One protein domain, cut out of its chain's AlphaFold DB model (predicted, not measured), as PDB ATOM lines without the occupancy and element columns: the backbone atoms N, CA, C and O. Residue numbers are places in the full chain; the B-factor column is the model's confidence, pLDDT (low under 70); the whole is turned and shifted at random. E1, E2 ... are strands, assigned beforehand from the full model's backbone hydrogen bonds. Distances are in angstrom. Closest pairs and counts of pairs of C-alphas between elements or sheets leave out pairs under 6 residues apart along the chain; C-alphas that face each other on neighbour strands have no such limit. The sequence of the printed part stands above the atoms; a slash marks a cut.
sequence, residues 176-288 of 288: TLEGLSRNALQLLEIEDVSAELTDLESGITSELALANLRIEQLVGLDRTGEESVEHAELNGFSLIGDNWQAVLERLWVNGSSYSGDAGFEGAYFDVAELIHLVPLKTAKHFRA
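Overview. This is residues 176 to 288 of the 288 residues of an uncharacterized protein of Halomonas olivaria (UniProt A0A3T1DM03). A single sheet of six strands makes a bowed, twisted wall with no named helix on either face; its long strands E2 to E6 bend along their length, and the short strand E1 pairs with one end of E2. Residues 271 to 288 form a tail after E6, of which 276 to 282 stand free. The printed part has 113 residues, with E1 to E6 in chain order, which is also the order across the sheet, antiparallel throughout. The class is all strand; the whole is loose, with a radius of gyration of the C-alphas of 17.7 A and spans of 42 by 33 by 27 A.

Along the chain. E1, residues 176 to 181, begins at C-alpha 176 (184.471, 184.541, 257.626) and is 14.9 A long. E2, 184 to 199, measures 36.3 A; E3, 205 to 219, 37.8 A; E4, 228 to 241, 34.9 A; E5, 244 to 256, 34.1 A. E6, 259 to 270, measures 32.9 A and ends at C-alpha 270 (162.248, 167.551, 240.508).

Arrangement. The strands form a meander, each the antiparallel neighbour of the one before, and each such pair is a hairpin. E1 and E2 stand at 130 degrees, with N 178 and O 187 at 2.8 A. E2 bends by 81 degrees at residue 187. Within hydrogen-bond range are also N 190 and O 213 of E2 and E3, 2.8 A; N 214 and O 233 of E3 and E4, 2.9 A; N 234 and O 251 of E4 and E5, 2.8 A; and N 252 and O 263 of E5 and E6, 2.9 A. The edge strands E1 and E6 are apart.

Size, cuts and confidence. The farthest C-alphas, of Gly 179 and Ala 288, are 48.7 A apart. The printed part has no cut, and no link is long. Confidence is under 70 at residues 200 to 201 and 271 to 288.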
ATOM      1  N   THR A 176     183.502 183.444 257.674       97.50
ATOM      2  CA  THR A 176     184.471 184.541 257.626       97.50
ATOM      3  C   THR A 176     183.753 185.832 257.264       97.50
ATOM      4  O   THR A 176     182.983 185.887 256.307       97.50
ATOM      5  N   LEU A 177     184.041 186.888 258.013       95.50
ATOM      6  CA  LEU A 177     183.548 188.235 257.771       95.50
ATOM      7  C   LEU A 177     184.729 189.200 257.827       95.50
ATOM      8  O   LEU A 177     185.445 189.201 258.823       95.50
ATOM      9  N   GLU A 178     184.912 190.047 256.815       94.75
ATOM     10  CA  GLU A 178     185.963 191.070 256.786       94.75
ATOM     11  C   GLU A 178     185.443 192.426 256.303       94.75
ATOM     12  O   GLU A 178     184.649 192.542 255.365       94.75
ATOM     13  N   GLY A 179     185.952 193.481 256.936       90.50
ATOM     14  CA  GLY A 179     185.795 194.867 256.521       90.50
ATOM     15  C   GLY A 179     184.350 195.351 256.465       90.50
ATOM     16  O   GLY A 179     184.026 196.149 255.585       90.50
ATOM     17  N   LEU A 180     183.489 194.883 257.372       90.62
ATOM     18  CA  LEU A 180     182.103 195.332 257.453       90.62
ATOM     19  C   LEU A 180     182.054 196.778 257.967       90.62
ATOM     20  O   LEU A 180     182.538 197.117 259.050       90.62
ATOM     21  N   SER A 181     181.443 197.638 257.165       89.25
ATOM     22  CA  SER A 181     181.246 199.061 257.404       89.25
ATOM     23  C   SER A 181     179.853 199.498 256.947       89.25
ATOM     24  O   SER A 181     179.200 198.776 256.198       89.25
ATOM     25  N   ARG A 182     179.390 200.697 257.337       86.56
ATOM     26  CA  ARG A 182     178.025 201.172 256.995       86.56
ATOM     27  C   ARG A 182     177.698 201.099 255.503       86.56
ATOM     28  O   ARG A 182     176.543 200.918 255.152       86.56
ATOM     29  N   ASN A 183     178.705 201.272 254.653       90.12
ATOM     30  CA  ASN A 183     178.550 201.334 253.204       90.12
ATOM     31  C   ASN A 183     179.145 200.112 252.484       90.12
ATOM     32  O   ASN A 183     178.914 199.947 251.292       90.12
ATOM     33  N   ALA A 184     179.947 199.283 253.149       92.94
ATOM     34  CA  ALA A 184     180.715 198.257 252.453       92.94
ATOM     35  C   ALA A 184     180.993 197.019 253.301       92.94
ATOM     36  O   ALA A 184     181.082 197.104 254.520       92.94
ATOM     37  N   LEU A 185     181.207 195.904 252.620       94.19
ATOM     38  CA  LEU A 185     181.610 194.608 253.134       94.19
ATOM     39  C   LEU A 185     182.715 194.086 252.206       94.19
ATOM     40  O   LEU A 185     182.495 193.944 251.004       94.19
ATOM     41  N   GLN A 186     183.907 193.827 252.748       96.12
ATOM     42  CA  GLN A 186     185.036 193.371 251.930       96.12
ATOM     43  C   GLN A 186     184.919 191.888 251.601       96.12
ATOM     44  O   GLN A 186     185.118 191.514 250.446       96.12
ATOM     45  N   LEU A 187     184.571 191.071 252.598       97.44
ATOM     46  CA  LEU A 187     184.374 189.637 252.441       97.44
ATOM     47  C   LEU A 187     183.275 189.138 253.379       97.44
ATOM     48  O   LEU A 187     183.308 189.409 254.578       97.44
ATOM     49  N   LEU A 188     182.347 188.360 252.837       97.56
ATOM     50  CA  LEU A 188     181.543 187.395 253.581       97.56
ATOM     51  C   LEU A 188     181.740 186.036 252.924       97.56
ATOM     52  O   LEU A 188     181.519 185.893 251.724       97.56
ATOM     53  N   GLU A 189     182.125 185.045 253.710       98.38
ATOM     54  CA  GLU A 189     182.267 183.671 253.254       98.38
ATOM     55  C   GLU A 189     181.635 182.713 254.258       98.38
ATOM     56  O   GLU A 189     181.855 182.819 255.464       98.38
ATOM     57  N   ILE A 190     180.832 181.788 253.742       98.50
ATOM     58  CA  ILE A 190     180.207 180.708 254.496       98.50
ATOM     59  C   ILE A 190     180.567 179.404 253.791       98.50
ATOM     60  O   ILE A 190     180.296 179.245 252.602       98.50
ATOM     61  N   GLU A 191     181.185 178.487 254.522       98.44
ATOM     62  CA  GLU A 191     181.673 177.201 254.031       98.44
ATOM     63  C   GLU A 191     180.855 176.064 254.644       98.44
ATOM     64  O   GLU A 191     180.645 176.032 255.861       98.44
ATOM     65  N   ASP A 192     180.448 175.121 253.795       98.25
ATOM     66  CA  ASP A 192     179.808 173.857 254.156       98.25
ATOM     67  C   ASP A 192     178.674 174.030 255.177       98.25
ATOM     68  O   ASP A 192     178.807 173.704 256.364       98.25
ATOM     69  N   VAL A 193     177.546 174.551 254.690       98.25
ATOM     70  CA  VAL A 193     176.289 174.581 255.437       98.25
ATOM     71  C   VAL A 193     175.548 173.276 255.202       98.25
ATOM     72  O   VAL A 193     175.341 172.867 254.061       98.25
ATOM     73  N   SER A 194     175.079 172.658 256.276       97.69
ATOM     74  CA  SER A 194     174.139 171.544 256.227       97.69
ATOM     75  C   SER A 194     173.029 171.779 257.235       97.69
ATOM     76  O   SER A 194     173.316 172.171 258.364       97.69
ATOM     77  N   ALA A 195     171.781 171.521 256.870       94.50
ATOM     78  CA  ALA A 195     170.680 171.555 257.814       94.50
ATOM     79  C   ALA A 195     169.740 170.374 257.614       94.50
ATOM     80  O   ALA A 195     169.420 170.015 256.483       94.50
ATOM     81  N   GLU A 196     169.269 169.815 258.720       91.31
ATOM     82  CA  GLU A 196     168.136 168.899 258.742       91.31
ATOM     83  C   GLU A 196     166.951 169.677 259.301       91.31
ATOM     84  O   GLU A 196     167.032 170.212 260.407       91.31
ATOM     85  N   LEU A 197     165.889 169.794 258.510       88.56
ATOM     86  CA  LEU A 197     164.701 170.580 258.814       88.56
ATOM     87  C   LEU A 197     163.494 169.652 258.805       88.56
ATOM     88  O   LEU A 197     163.292 168.918 257.845       88.56
ATOM     89  N   THR A 198     162.670 169.701 259.840       84.56
ATOM     90  CA  THR A 198     161.418 168.951 259.917       84.56
ATOM     91  C   THR A 198     160.276 169.919 260.158       84.56
ATOM     92  O   THR A 198     160.235 170.609 261.174       84.56
ATOM     93  N   ASP A 199     159.332 169.973 259.222       77.75
ATOM     94  CA  ASP A 199     158.086 170.703 259.431       77.75
ATOM     95  C   ASP A 199     157.179 169.900 260.370       77.75
ATOM     96  O   ASP A 199     156.764 168.784 260.056       77.75
ATOM     97  N   LEU A 200     156.851 170.482 261.523       66.62
ATOM     98  CA  LEU A 200     156.023 169.845 262.543       66.62
ATOM     99  C   LEU A 200     154.575 169.609 262.102       66.62
ATOM    100  O   LEU A 200     153.933 168.674 262.586       66.62
ATOM    101  N   GLU A 201     154.034 170.449 261.215       68.56
ATOM    102  CA  GLU A 201     152.642 170.325 260.775       68.56
ATOM    103  C   GLU A 201     152.474 169.207 259.746       68.56
ATOM    104  O   GLU A 201     151.510 168.436 259.810       68.56
ATOM    105  N   SER A 202     153.401 169.118 258.791       71.56
ATOM    106  CA  SER A 202     153.352 168.121 257.719       71.56
ATOM    107  C   SER A 202     154.118 166.833 258.038       71.56
ATOM    108  O   SER A 202     153.835 165.800 257.429       71.56
ATOM    109  N   GLY A 203     155.053 166.871 258.993       72.44
ATOM    110  CA  GLY A 203     155.987 165.786 259.295       72.44
ATOM    111  C   GLY A 203     157.036 165.554 258.205       72.44
ATOM    112  O   GLY A 203     157.699 164.520 258.228       72.44
ATOM    113  N   ILE A 204     157.150 166.464 257.233       78.12
ATOM    114  CA  ILE A 204     158.092 166.354 256.118       78.12
ATOM    115  C   ILE A 204     159.476 166.773 256.604       78.12
ATOM    116  O   ILE A 204     159.650 167.881 257.118       78.12
ATOM    117  N   THR A 205     160.460 165.904 256.379       85.12
ATOM    118  CA  THR A 205     161.873 166.211 256.599       85.12
ATOM    119  C   THR A 205     162.506 166.700 255.299       85.12
ATOM    120  O   THR A 205     162.142 166.291 254.194       85.12
ATOM    121  N   SER A 206     163.422 167.650 255.414       89.81
ATOM    122  CA  SER A 206     164.189 168.199 254.307       89.81
ATOM    123  C   SER A 206     165.637 168.405 254.724       89.81
ATOM    124  O   SER A 206     165.923 168.936 255.794       89.81
ATOM    125  N   GLU A 207     166.546 168.005 253.849       93.94
ATOM    126  CA  GLU A 207     167.980 168.199 253.992       93.94
ATOM    127  C   GLU A 207     168.409 169.363 253.101       93.94
ATOM    128  O   GLU A 207     168.215 169.341 251.882       93.94
ATOM    129  N   LEU A 208     168.988 170.392 253.713       94.75
ATOM    130  CA  LEU A 208     169.648 171.491 253.025       94.75
ATOM    131  C   LEU A 208     171.154 171.253 253.057       94.75
ATOM    132  O   LEU A 208     171.714 170.955 254.108       94.75
ATOM    133  N   ALA A 209     171.820 171.463 251.929       97.38
ATOM    134  CA  ALA A 209     173.267 171.588 251.869       97.38
ATOM    135  C   ALA A 209     173.668 172.757 250.966       97.38
ATOM    136  O   ALA A 209     172.993 173.068 249.982       97.38
ATOM    137  N   LEU A 210     174.767 173.412 251.318       98.06
ATOM    138  CA  LEU A 210     175.401 174.468 250.544       98.06
ATOM    139  C   LEU A 210     176.911 174.360 250.743       98.06
ATOM    140  O   LEU A 210     177.393 174.504 251.863       98.06
ATOM    141  N   ALA A 211     177.655 174.137 249.662       98.06
ATOM    142  CA  ALA A 211     179.105 173.984 249.743       98.06
ATOM    143  C   ALA A 211     179.802 175.310 250.086       98.06
ATOM    144  O   ALA A 211     180.679 175.358 250.945       98.06
ATOM    145  N   ASN A 212     179.423 176.403 249.418       97.56
ATOM    146  CA  ASN A 212     180.041 177.702 249.666       97.56
ATOM    147  C   ASN A 212     179.129 178.860 249.244       97.56
ATOM    148  O   ASN A 212     178.503 178.814 248.185       97.56
ATOM    149  N   LEU A 213     179.098 179.912 250.056       98.31
ATOM    150  CA  LEU A 213     178.626 181.245 249.688       98.31
ATOM    151  C   LEU A 213     179.780 182.219 249.892       98.31
ATOM    152  O   LEU A 213     180.315 182.298 250.994       98.31
ATOM    153  N   ARG A 214     180.117 182.999 248.866       98.38
ATOM    154  CA  ARG A 214     181.170 184.013 248.925       98.38
ATOM    155  C   ARG A 214     180.682 185.323 248.324       98.38
ATOM    156  O   ARG A 214     180.144 185.341 247.222       98.38
ATOM    157  N   ILE A 215     180.884 186.420 249.042       98.19
ATOM    158  CA  ILE A 215     180.600 187.785 248.596       98.19
ATOM    159  C   ILE A 215     181.849 188.626 248.833       98.19
ATOM    160  O   ILE A 215     182.336 188.711 249.956       98.19
ATOM    161  N   GLU A 216     182.339 189.273 247.783       98.06
ATOM    162  CA  GLU A 216     183.540 190.101 247.788       98.06
ATOM    163  C   GLU A 216     183.224 191.525 247.336       98.06
ATOM    164  O   GLU A 216     182.529 191.749 246.338       98.06
ATOM    165  N   GLN A 217     183.793 192.490 248.059       96.75
ATOM    166  CA  GLN A 217     183.754 193.918 247.736       96.75
ATOM    167  C   GLN A 217     182.337 194.429 247.442       96.75
ATOM    168  O   GLN A 217     182.076 195.088 246.432       96.75
ATOM    169  N   LEU A 218     181.406 194.121 248.342       96.25
ATOM    170  CA  LEU A 218     180.070 194.694 248.318       96.25
ATOM    171  C   LEU A 218     180.143 196.132 248.844       96.25
ATOM    172  O   LEU A 218     180.628 196.374 249.945       96.25
ATOM    173  N   VAL A 219     179.672 197.094 248.061       95.62
ATOM    174  CA  VAL A 219     179.663 198.528 248.386       95.62
ATOM    175  C   VAL A 219     178.287 199.128 248.104       95.62
ATOM    176  O   VAL A 219     177.492 198.524 247.388       95.62
ATOM    177  N   GLY A 220     178.004 200.322 248.624       92.75
ATOM    178  CA  GLY A 220     176.728 201.017 248.412       92.75
ATOM    179  C   GLY A 220     175.626 200.610 249.393       92.75
ATOM    180  O   GLY A 220     174.471 200.950 249.169       92.75
ATOM    181  N   LEU A 221     175.956 199.894 250.477       88.88
ATOM    182  CA  LEU A 221     174.975 199.322 251.417       88.88
ATOM    183  C   LEU A 221     174.079 200.362 252.107       88.88
ATOM    184  O   LEU A 221     172.983 200.030 252.553       88.88
ATOM    185  N   ASP A 222     174.527 201.614 252.211       88.69
ATOM    186  CA  ASP A 222     173.772 202.696 252.848       88.69
ATOM    187  C   ASP A 222     172.834 203.438 251.880       88.69
ATOM    188  O   ASP A 222     172.099 204.341 252.300       88.69
ATOM    189  N   ARG A 223     172.842 203.080 250.588       86.88
ATOM    190  CA  ARG A 223     172.098 203.770 249.530       86.88
ATOM    191  C   ARG A 223     171.470 202.793 248.551       86.88
ATOM    192  O   ARG A 223     172.111 202.296 247.630       86.88
ATOM    193  N   THR A 224     170.157 202.648 248.682       85.12
ATOM    194  CA  THR A 224     169.355 201.846 247.762       85.12
ATOM    195  C   THR A 224     169.549 202.263 246.304       85.12
ATOM    196  O   THR A 224     169.297 203.415 245.940       85.12
ATOM    197  N   GLY A 225     169.934 201.310 245.461       86.50
ATOM    198  CA  GLY A 225     170.187 201.477 244.031       86.50
ATOM    199  C   GLY A 225     171.642 201.804 243.675       86.50
ATOM    200  O   GLY A 225     171.983 201.756 242.492       86.50
ATOM    201  N   GLU A 226     172.492 202.122 244.654       91.81
ATOM    202  CA  GLU A 226     173.933 202.342 244.461       91.81
ATOM    203  C   GLU A 226     174.766 201.092 244.795       91.81
ATOM    204  O   GLU A 226     175.995 201.139 244.705       91.81
ATOM    205  N   GLU A 227     174.124 199.971 245.145       93.94
ATOM    206  CA  GLU A 227     174.816 198.738 245.490       93.94
ATOM    207  C   GLU A 227     175.589 198.182 244.294       93.94
ATOM    208  O   GLU A 227     175.089 198.087 243.163       93.94
ATOM    209  N   SER A 228     176.825 197.783 244.567       95.75
ATOM    210  CA  SER A 228     177.684 197.097 243.615       95.75
ATOM    211  C   SER A 228     178.463 196.013 244.331       95.75
ATOM    212  O   SER A 228     178.929 196.216 245.448       95.75
ATOM    213  N   VAL A 229     178.645 194.885 243.663       97.06
ATOM    214  CA  VAL A 229     179.428 193.753 244.152       97.06
ATOM    215  C   VAL A 229     180.472 193.381 243.109       97.06
ATOM    216  O   VAL A 229     180.172 193.362 241.915       97.06
ATOM    217  N   GLU A 230     181.711 193.131 243.522       96.69
ATOM    218  CA  GLU A 230     182.742 192.672 242.583       96.69
ATOM    219  C   GLU A 230     182.517 191.208 242.215       96.69
ATOM    220  O   GLU A 230     182.572 190.852 241.038       96.69
ATOM    221  N   HIS A 231     182.196 190.382 243.210       96.94
ATOM    222  CA  HIS A 231     181.901 188.967 243.032       96.94
ATOM    223  C   HIS A 231     180.960 188.482 244.133       96.94
ATOM    224  O   HIS A 231     181.246 188.641 245.315       96.94
ATOM    225  N   ALA A 232     179.830 187.899 243.760       97.81
ATOM    226  CA  ALA A 232     178.974 187.135 244.653       97.81
ATOM    227  C   ALA A 232     178.705 185.784 244.013       97.81
ATOM    228  O   ALA A 232     178.331 185.711 242.842       97.81
ATOM    229  N   GLU A 233     178.881 184.718 244.776       98.00
ATOM    230  CA  GLU A 233     178.790 183.365 244.265       98.00
ATOM    231  C   GLU A 233     178.248 182.407 245.317       98.00
ATOM    232  O   GLU A 233     178.617 182.460 246.488       98.00
ATOM    233  N   LEU A 234     177.363 181.524 244.874       98.06
ATOM    234  CA  LEU A 234     176.749 180.471 245.664       98.06
ATOM    235  C   LEU A 234     176.970 179.154 244.923       98.06
ATOM    236  O   LEU A 234     176.597 179.027 243.756       98.06
ATOM    237  N   ASN A 235     177.589 178.188 245.594       97.94
ATOM    238  CA  ASN A 235     178.021 176.921 245.017       97.94
ATOM    239  C   ASN A 235     177.416 175.731 245.763       97.94
ATOM    240  O   ASN A 235     177.411 175.691 246.994       97.94
ATOM    241  N   GLY A 236     176.996 174.721 245.001       96.81
ATOM    242  CA  GLY A 236     176.594 173.419 245.524       96.81
ATOM    243  C   GLY A 236     175.387 173.487 246.451       96.81
ATOM    244  O   GLY A 236     175.405 172.860 247.506       96.81
ATOM    245  N   PHE A 237     174.368 174.267 246.089       97.38
ATOM    246  CA  PHE A 237     173.113 174.280 246.829       97.38
ATOM    247  C   PHE A 237     172.287 173.043 246.485       97.38
ATOM    248  O   PHE A 237     172.058 172.731 245.312       97.38
ATOM    249  N   SER A 238     171.774 172.378 247.509       95.81
ATOM    250  CA  SER A 238     170.755 171.349 247.373       95.81
ATOM    251  C   SER A 238     169.757 171.434 248.509       95.81
ATOM    252  O   SER A 238     170.134 171.616 249.663       95.81
ATOM    253  N   LEU A 239     168.489 171.239 248.181       92.94
ATOM    254  CA  LEU A 239     167.408 171.076 249.133       92.94
ATOM    255  C   LEU A 239     166.596 169.856 248.707       92.94
ATOM    256  O   LEU A 239     166.027 169.841 247.613       92.94
ATOM    257  N   ILE A 240     166.613 168.822 249.538       91.62
ATOM    258  CA  ILE A 240     166.063 167.503 249.230       91.62
ATOM    259  C   ILE A 240     165.021 167.175 250.291       91.62
ATOM    260  O   ILE A 240     165.337 167.172 251.473       91.62
ATOM    261  N   GLY A 241     163.791 166.898 249.873       88.06
ATOM    262  CA  GLY A 241     162.763 166.308 250.729       88.06
ATOM    263  C   GLY A 241     162.414 164.895 250.269       88.06
ATOM    264  O   GLY A 241     162.987 164.384 249.307       88.06
ATOM    265  N   ASP A 242     161.419 164.279 250.908       83.00
ATOM    266  CA  ASP A 242     161.054 162.870 250.680       83.00
ATOM    267  C   ASP A 242     160.848 162.482 249.204       83.00
ATOM    268  O   ASP A 242     161.228 161.388 248.788       83.00
ATOM    269  N   ASN A 243     160.231 163.365 248.411       80.56
ATOM    270  CA  ASN A 243     159.852 163.100 247.015       80.56
ATOM    271  C   ASN A 243     160.137 164.279 246.070       80.56
ATOM    272  O   ASN A 243     159.531 164.387 245.003       80.56
ATOM    273  N   TRP A 244     161.004 165.208 246.469       85.31
ATOM    274  CA  TRP A 244     161.361 166.362 245.647       85.31
ATOM    275  C   TRP A 244     162.796 166.785 245.929       85.31
ATOM    276  O   TRP A 244     163.314 166.594 247.026       85.31
ATOM    277  N   GLN A 245     163.433 167.389 244.933       89.31
ATOM    278  CA  GLN A 245     164.756 167.975 245.106       89.31
ATOM    279  C   GLN A 245     164.906 169.236 244.264       89.31
ATOM    280  O   GLN A 245     164.451 169.304 243.119       89.31
ATOM    281  N   ALA A 246     165.587 170.221 244.832       90.38
ATOM    282  CA  ALA A 246     166.055 171.418 244.161       90.38
ATOM    283  C   ALA A 246     167.576 171.463 244.295       90.38
ATOM    284  O   ALA A 246     168.094 171.474 245.406       90.38
ATOM    285  N   VAL A 247     168.290 171.464 243.175       94.31
ATOM    286  CA  VAL A 247     169.754 171.479 243.137       94.31
ATOM    287  C   VAL A 247     170.216 172.603 242.225       94.31
ATOM    288  O   VAL A 247     169.636 172.835 241.162       94.31
ATOM    289  N   LEU A 248     171.264 173.293 242.651       96.56
ATOM    290  CA  LEU A 248     171.925 174.345 241.906       96.56
ATOM    291  C   LEU A 248     173.431 174.214 242.105       96.56
ATOM    292  O   LEU A 248     173.941 174.447 243.202       96.56
ATOM    293  N   GLU A 249     174.143 173.840 241.046       96.81
ATOM    294  CA  GLU A 249     175.600 173.703 241.112       96.81
ATOM    295  C   GLU A 249     176.269 175.050 241.380       96.81
ATOM    296  O   GLU A 249     177.179 175.120 242.205       96.81
ATOM    297  N   ARG A 250     175.809 176.119 240.717       97.62
ATOM    298  CA  ARG A 250     176.421 177.444 240.835       97.62
ATOM    299  C   ARG A 250     175.462 178.578 240.477       97.62
ATOM    300  O   ARG A 250     174.716 178.490 239.505       97.62
ATOM    301  N   LEU A 251     175.549 179.677 241.213       97.38
ATOM    302  CA  LEU A 251     174.920 180.969 240.937       97.38
ATOM    303  C   LEU A 251     175.967 182.057 241.148       97.38
ATOM    304  O   LEU A 251     176.644 182.039 242.170       97.38
ATOM    305  N   TRP A 252     176.085 183.005 240.222       97.44
ATOM    306  CA  TRP A 252     176.993 184.140 240.373       97.44
ATOM    307  C   TRP A 252     176.340 185.457 239.972       97.44
ATOM    308  O   TRP A 252     175.464 185.506 239.102       97.44
ATOM    309  N   VAL A 253     176.813 186.531 240.595       96.25
ATOM    310  CA  VAL A 253     176.471 187.918 240.287       96.25
ATOM    311  C   VAL A 253     177.731 188.767 240.426       96.25
ATOM    312  O   VAL A 253     178.476 188.638 241.392       96.25
ATOM    313  N   ASN A 254     177.953 189.672 239.481       95.12
ATOM    314  CA  ASN A 254     178.912 190.761 239.605       95.12
ATOM    315  C   ASN A 254     178.333 192.048 239.011       95.12
ATOM    316  O   ASN A 254     177.486 192.028 238.118       95.12
ATOM    317  N   GLY A 255     178.797 193.188 239.507       91.31
ATOM    318  CA  GLY A 255     178.358 194.507 239.079       91.31
ATOM    319  C   GLY A 255     177.287 195.122 239.978       91.31
ATOM    320  O   GLY A 255     177.226 194.882 241.178       91.31
ATOM    321  N   SER A 256     176.475 195.984 239.384       90.81
ATOM    322  CA  SER A 256     175.527 196.886 240.043       90.81
ATOM    323  C   SER A 256     174.129 196.744 239.451       90.81
ATOM    324  O   SER A 256     173.941 196.112 238.409       90.81
ATOM    325  N   SER A 257     173.162 197.460 240.028       82.12
ATOM    326  CA  SER A 257     171.796 197.571 239.492       82.12
ATOM    327  C   SER A 257     171.711 198.072 238.036       82.12
ATOM    328  O   SER A 257     170.702 197.849 237.368       82.12
ATOM    329  N   TYR A 258     172.742 198.757 237.525       84.06
ATOM    330  CA  TYR A 258     172.743 199.356 236.181       84.06
ATOM    331  C   TYR A 258     173.600 198.605 235.156       84.06
ATOM    332  O   TYR A 258     173.427 198.793 233.952       84.06
ATOM    333  N   SER A 259     174.563 197.810 235.619       88.06
ATOM    334  CA  SER A 259     175.544 197.125 234.779       88.06
ATOM    335  C   SER A 259     176.173 195.997 235.573       88.06
ATOM    336  O   SER A 259     176.741 196.260 236.631       88.06
ATOM    337  N   GLY A 260     176.141 194.785 235.036       90.12
ATOM    338  CA  GLY A 260     176.682 193.599 235.682       90.12
ATOM    339  C   GLY A 260     176.473 192.352 234.836       90.12
ATOM    340  O   GLY A 260     175.785 192.405 233.812       90.12
ATOM    341  N   ASP A 261     177.074 191.253 235.271       93.88
ATOM    342  CA  ASP A 261     176.804 189.913 234.768       93.88
ATOM    343  C   ASP A 261     176.203 189.065 235.889       93.88
ATOM    344  O   ASP A 261     176.586 189.161 237.055       93.88
ATOM    345  N   ALA A 262     175.232 188.239 235.532       94.38
ATOM    346  CA  ALA A 262     174.603 187.313 236.452       94.38
ATOM    347  C   ALA A 262     174.227 186.052 235.690       94.38
ATOM    348  O   ALA A 262     173.719 186.111 234.566       94.38
ATOM    349  N   GLY A 263     174.445 184.907 236.313       94.44
ATOM    350  CA  GLY A 263     174.159 183.634 235.685       94.44
ATOM    351  C   GLY A 263     174.121 182.499 236.680       94.44
ATOM    352  O   GLY A 263     174.395 182.662 237.867       94.44
ATOM    353  N   PHE A 264     173.729 181.337 236.178       96.31
ATOM    354  CA  PHE A 264     173.665 180.118 236.956       96.31
ATOM    355  C   PHE A 264     174.042 178.914 236.094       96.31
ATOM    356  O   PHE A 264     173.923 178.947 234.865       96.31
ATOM    357  N   GLU A 265     174.481 177.844 236.745       95.38
ATOM    358  CA  GLU A 265     174.883 176.582 236.130       95.38
ATOM    359  C   GLU A 265     174.321 175.403 236.935       95.38
ATOM    360  O   GLU A 265     174.142 175.493 238.151       95.38
ATOM    361  N   GLY A 266     173.996 174.308 236.239       91.44
ATOM    362  CA  GLY A 266     173.611 173.046 236.876       91.44
ATOM    363  C   GLY A 266     172.334 173.111 237.717       91.44
ATOM    364  O   GLY A 266     172.291 172.570 238.819       91.44
ATOM    365  N   ALA A 267     171.296 173.789 237.223       90.75
ATOM    366  CA  ALA A 267     170.003 173.843 237.901       90.75
ATOM    367  C   ALA A 267     169.149 172.606 237.578       90.75
ATOM    368  O   ALA A 267     168.845 172.334 236.412       90.75
ATOM    369  N   TYR A 268     168.714 171.892 238.613       88.19
ATOM    370  CA  TYR A 268     167.804 170.758 238.507       88.19
ATOM    371  C   TYR A 268     166.692 170.866 239.547       88.19
ATOM    372  O   TYR A 268     166.946 171.056 240.734       88.19
ATOM    373  N   PHE A 269     165.453 170.697 239.095       85.81
ATOM    374  CA  PHE A 269     164.276 170.706 239.953       85.81
ATOM    375  C   PHE A 269     163.421 169.491 239.624       85.81
ATOM    376  O   PHE A 269     162.894 169.389 238.511       85.81
ATOM    377  N   ASP A 270     163.264 168.591 240.590       80.94
ATOM    378  CA  ASP A 270     162.248 167.551 240.508       80.94
ATOM    379  C   ASP A 270     160.935 168.097 241.076       80.94
ATOM    380  O   ASP A 270     160.728 168.199 242.286       80.94
ATOM    381  N   VAL A 271     160.066 168.535 240.163       64.00
ATOM    382  CA  VAL A 271     158.790 169.205 240.458       64.00
ATOM    383  C   VAL A 271     157.636 168.199 240.549       64.00
ATOM    384  O   VAL A 271     156.479 168.614 240.598       64.00
ATOM    385  N   ALA A 272     157.908 166.885 240.558       58.41
ATOM    386  CA  ALA A 272     156.867 165.861 240.455       58.41
ATOM    387  C   ALA A 272     155.741 165.998 241.505       58.41
ATOM    388  O   ALA A 272     154.605 165.646 241.188       58.41
ATOM    389  N   GLU A 273     155.987 166.617 242.673       54.44
ATOM    390  CA  GLU A 273     154.935 166.960 243.650       54.44
ATOM    391  C   GLU A 273     154.959 168.390 244.236       54.44
ATOM    392  O   GLU A 273     154.057 168.739 244.997       54.44
ATOM    393  N   LEU A 274     155.873 169.288 243.835       53.00
ATOM    394  CA  LEU A 274     155.915 170.688 244.328       53.00
ATOM    395  C   LEU A 274     154.601 171.468 244.087       53.00
ATOM    396  O   LEU A 274     154.290 172.426 244.794       53.00
ATOM    397  N   ILE A 275     153.777 171.024 243.131       52.72
ATOM    398  CA  ILE A 275     152.424 171.549 242.866       52.72
ATOM    399  C   ILE A 275     151.495 171.390 244.089       52.72
ATOM    400  O   ILE A 275     150.557 172.173 244.248       52.72
ATOM    401  N   HIS A 276     151.758 170.419 244.968       49.75
ATOM    402  CA  HIS A 276     150.996 170.183 246.197       49.75
ATOM    403  C   HIS A 276     151.428 171.072 247.374       49.75
ATOM    404  O   HIS A 276     150.646 171.236 248.307       49.75
ATOM    405  N   LEU A 277     152.611 171.696 247.301       50.41
ATOM    406  CA  LEU A 277     153.150 172.603 248.326       50.41
ATOM    407  C   LEU A 277     152.786 174.079 248.085       50.41
ATOM    408  O   LEU A 277     152.994 174.927 248.949       50.41
ATOM    409  N   VAL A 278     152.184 174.412 246.936       48.56
ATOM    410  CA  VAL A 278     151.604 175.744 246.712       48.56
ATOM    411  C   VAL A 278     150.292 175.845 247.499       48.56
ATOM    412  O   VAL A 278     149.369 175.071 247.225       48.56
ATOM    413  N   PRO A 279     150.122 176.827 248.413       48.06
ATOM    414  CA  PRO A 279     148.845 177.056 249.074       48.06
ATOM    415  C   PRO A 279     147.729 177.147 248.028       48.06
ATOM    416  O   PRO A 279     147.839 177.906 247.062       48.06
ATOM    417  N   LEU A 280     146.633 176.397 248.209       50.59
ATOM    418  CA  LEU A 280     145.536 176.238 247.230       50.59
ATOM    419  C   LEU A 280     144.979 177.559 246.657       50.59
ATOM    420  O   LEU A 280     144.323 177.562 245.613       50.59
ATOM    421  N   LYS A 281     145.239 178.695 247.313       48.84
ATOM    422  CA  LYS A 281     144.865 180.034 246.847       48.84
ATOM    423  C   LYS A 281     145.661 180.514 245.619       48.84
ATOM    424  O   LYS A 281     145.130 181.344 244.885       48.84
ATOM    425  N   THR A 282     146.847 179.965 245.332       47.00
ATOM    426  CA  THR A 282     147.739 180.444 244.248       47.00
ATOM    427  C   THR A 282     147.898 179.452 243.084       47.00
ATOM    428  O   THR A 282     148.275 179.850 241.982       47.00
ATOM    429  N   ALA A 283     147.503 178.185 243.255       42.25
ATOM    430  CA  ALA A 283     147.635 177.119 242.249       42.25
ATOM    431  C   ALA A 283     146.850 177.341 240.929       42.25
ATOM    432  O   ALA A 283     146.980 176.569 239.981       42.25
ATOM    433  N   LYS A 284     146.038 178.405 240.822       44.75
ATOM    434  CA  LYS A 284     145.273 178.729 239.602       44.75
ATOM    435  C   LYS A 284     146.099 179.324 238.455       44.75
ATOM    436  O   LYS A 284     145.565 179.399 237.355       44.75
ATOM    437  N   HIS A 285     147.356 179.721 238.672       46.28
ATOM    438  CA  HIS A 285     148.188 180.340 237.622       46.28
ATOM    439  C   HIS A 285     149.209 179.404 236.953       46.28
ATOM    440  O   HIS A 285     149.808 179.802 235.962       46.28
ATOM    441  N   PHE A 286     149.372 178.161 237.425       42.00
ATOM    442  CA  PHE A 286     150.372 177.214 236.895       42.00
ATOM    443  C   PHE A 286     149.797 176.091 236.016       42.00
ATOM    444  O   PHE A 286     150.520 175.184 235.622       42.00
ATOM    445  N   ARG A 287     148.503 176.142 235.671       36.19
ATOM    446  CA  ARG A 287     147.926 175.267 234.639       36.19
ATOM    447  C   ARG A 287     147.787 176.037 233.327       36.19
ATOM    448  O   ARG A 287     146.762 176.680 233.107       36.19
ATOM    449  N   ALA A 288     148.813 175.943 232.486       37.47
ATOM    450  CA  ALA A 288     148.725 176.136 231.042       37.47
ATOM    451  C   ALA A 288     149.261 174.874 230.363       37.47
ATOM    452  O   ALA A 288     150.353 174.426 230.774       37.47
TER     453      ALA A 288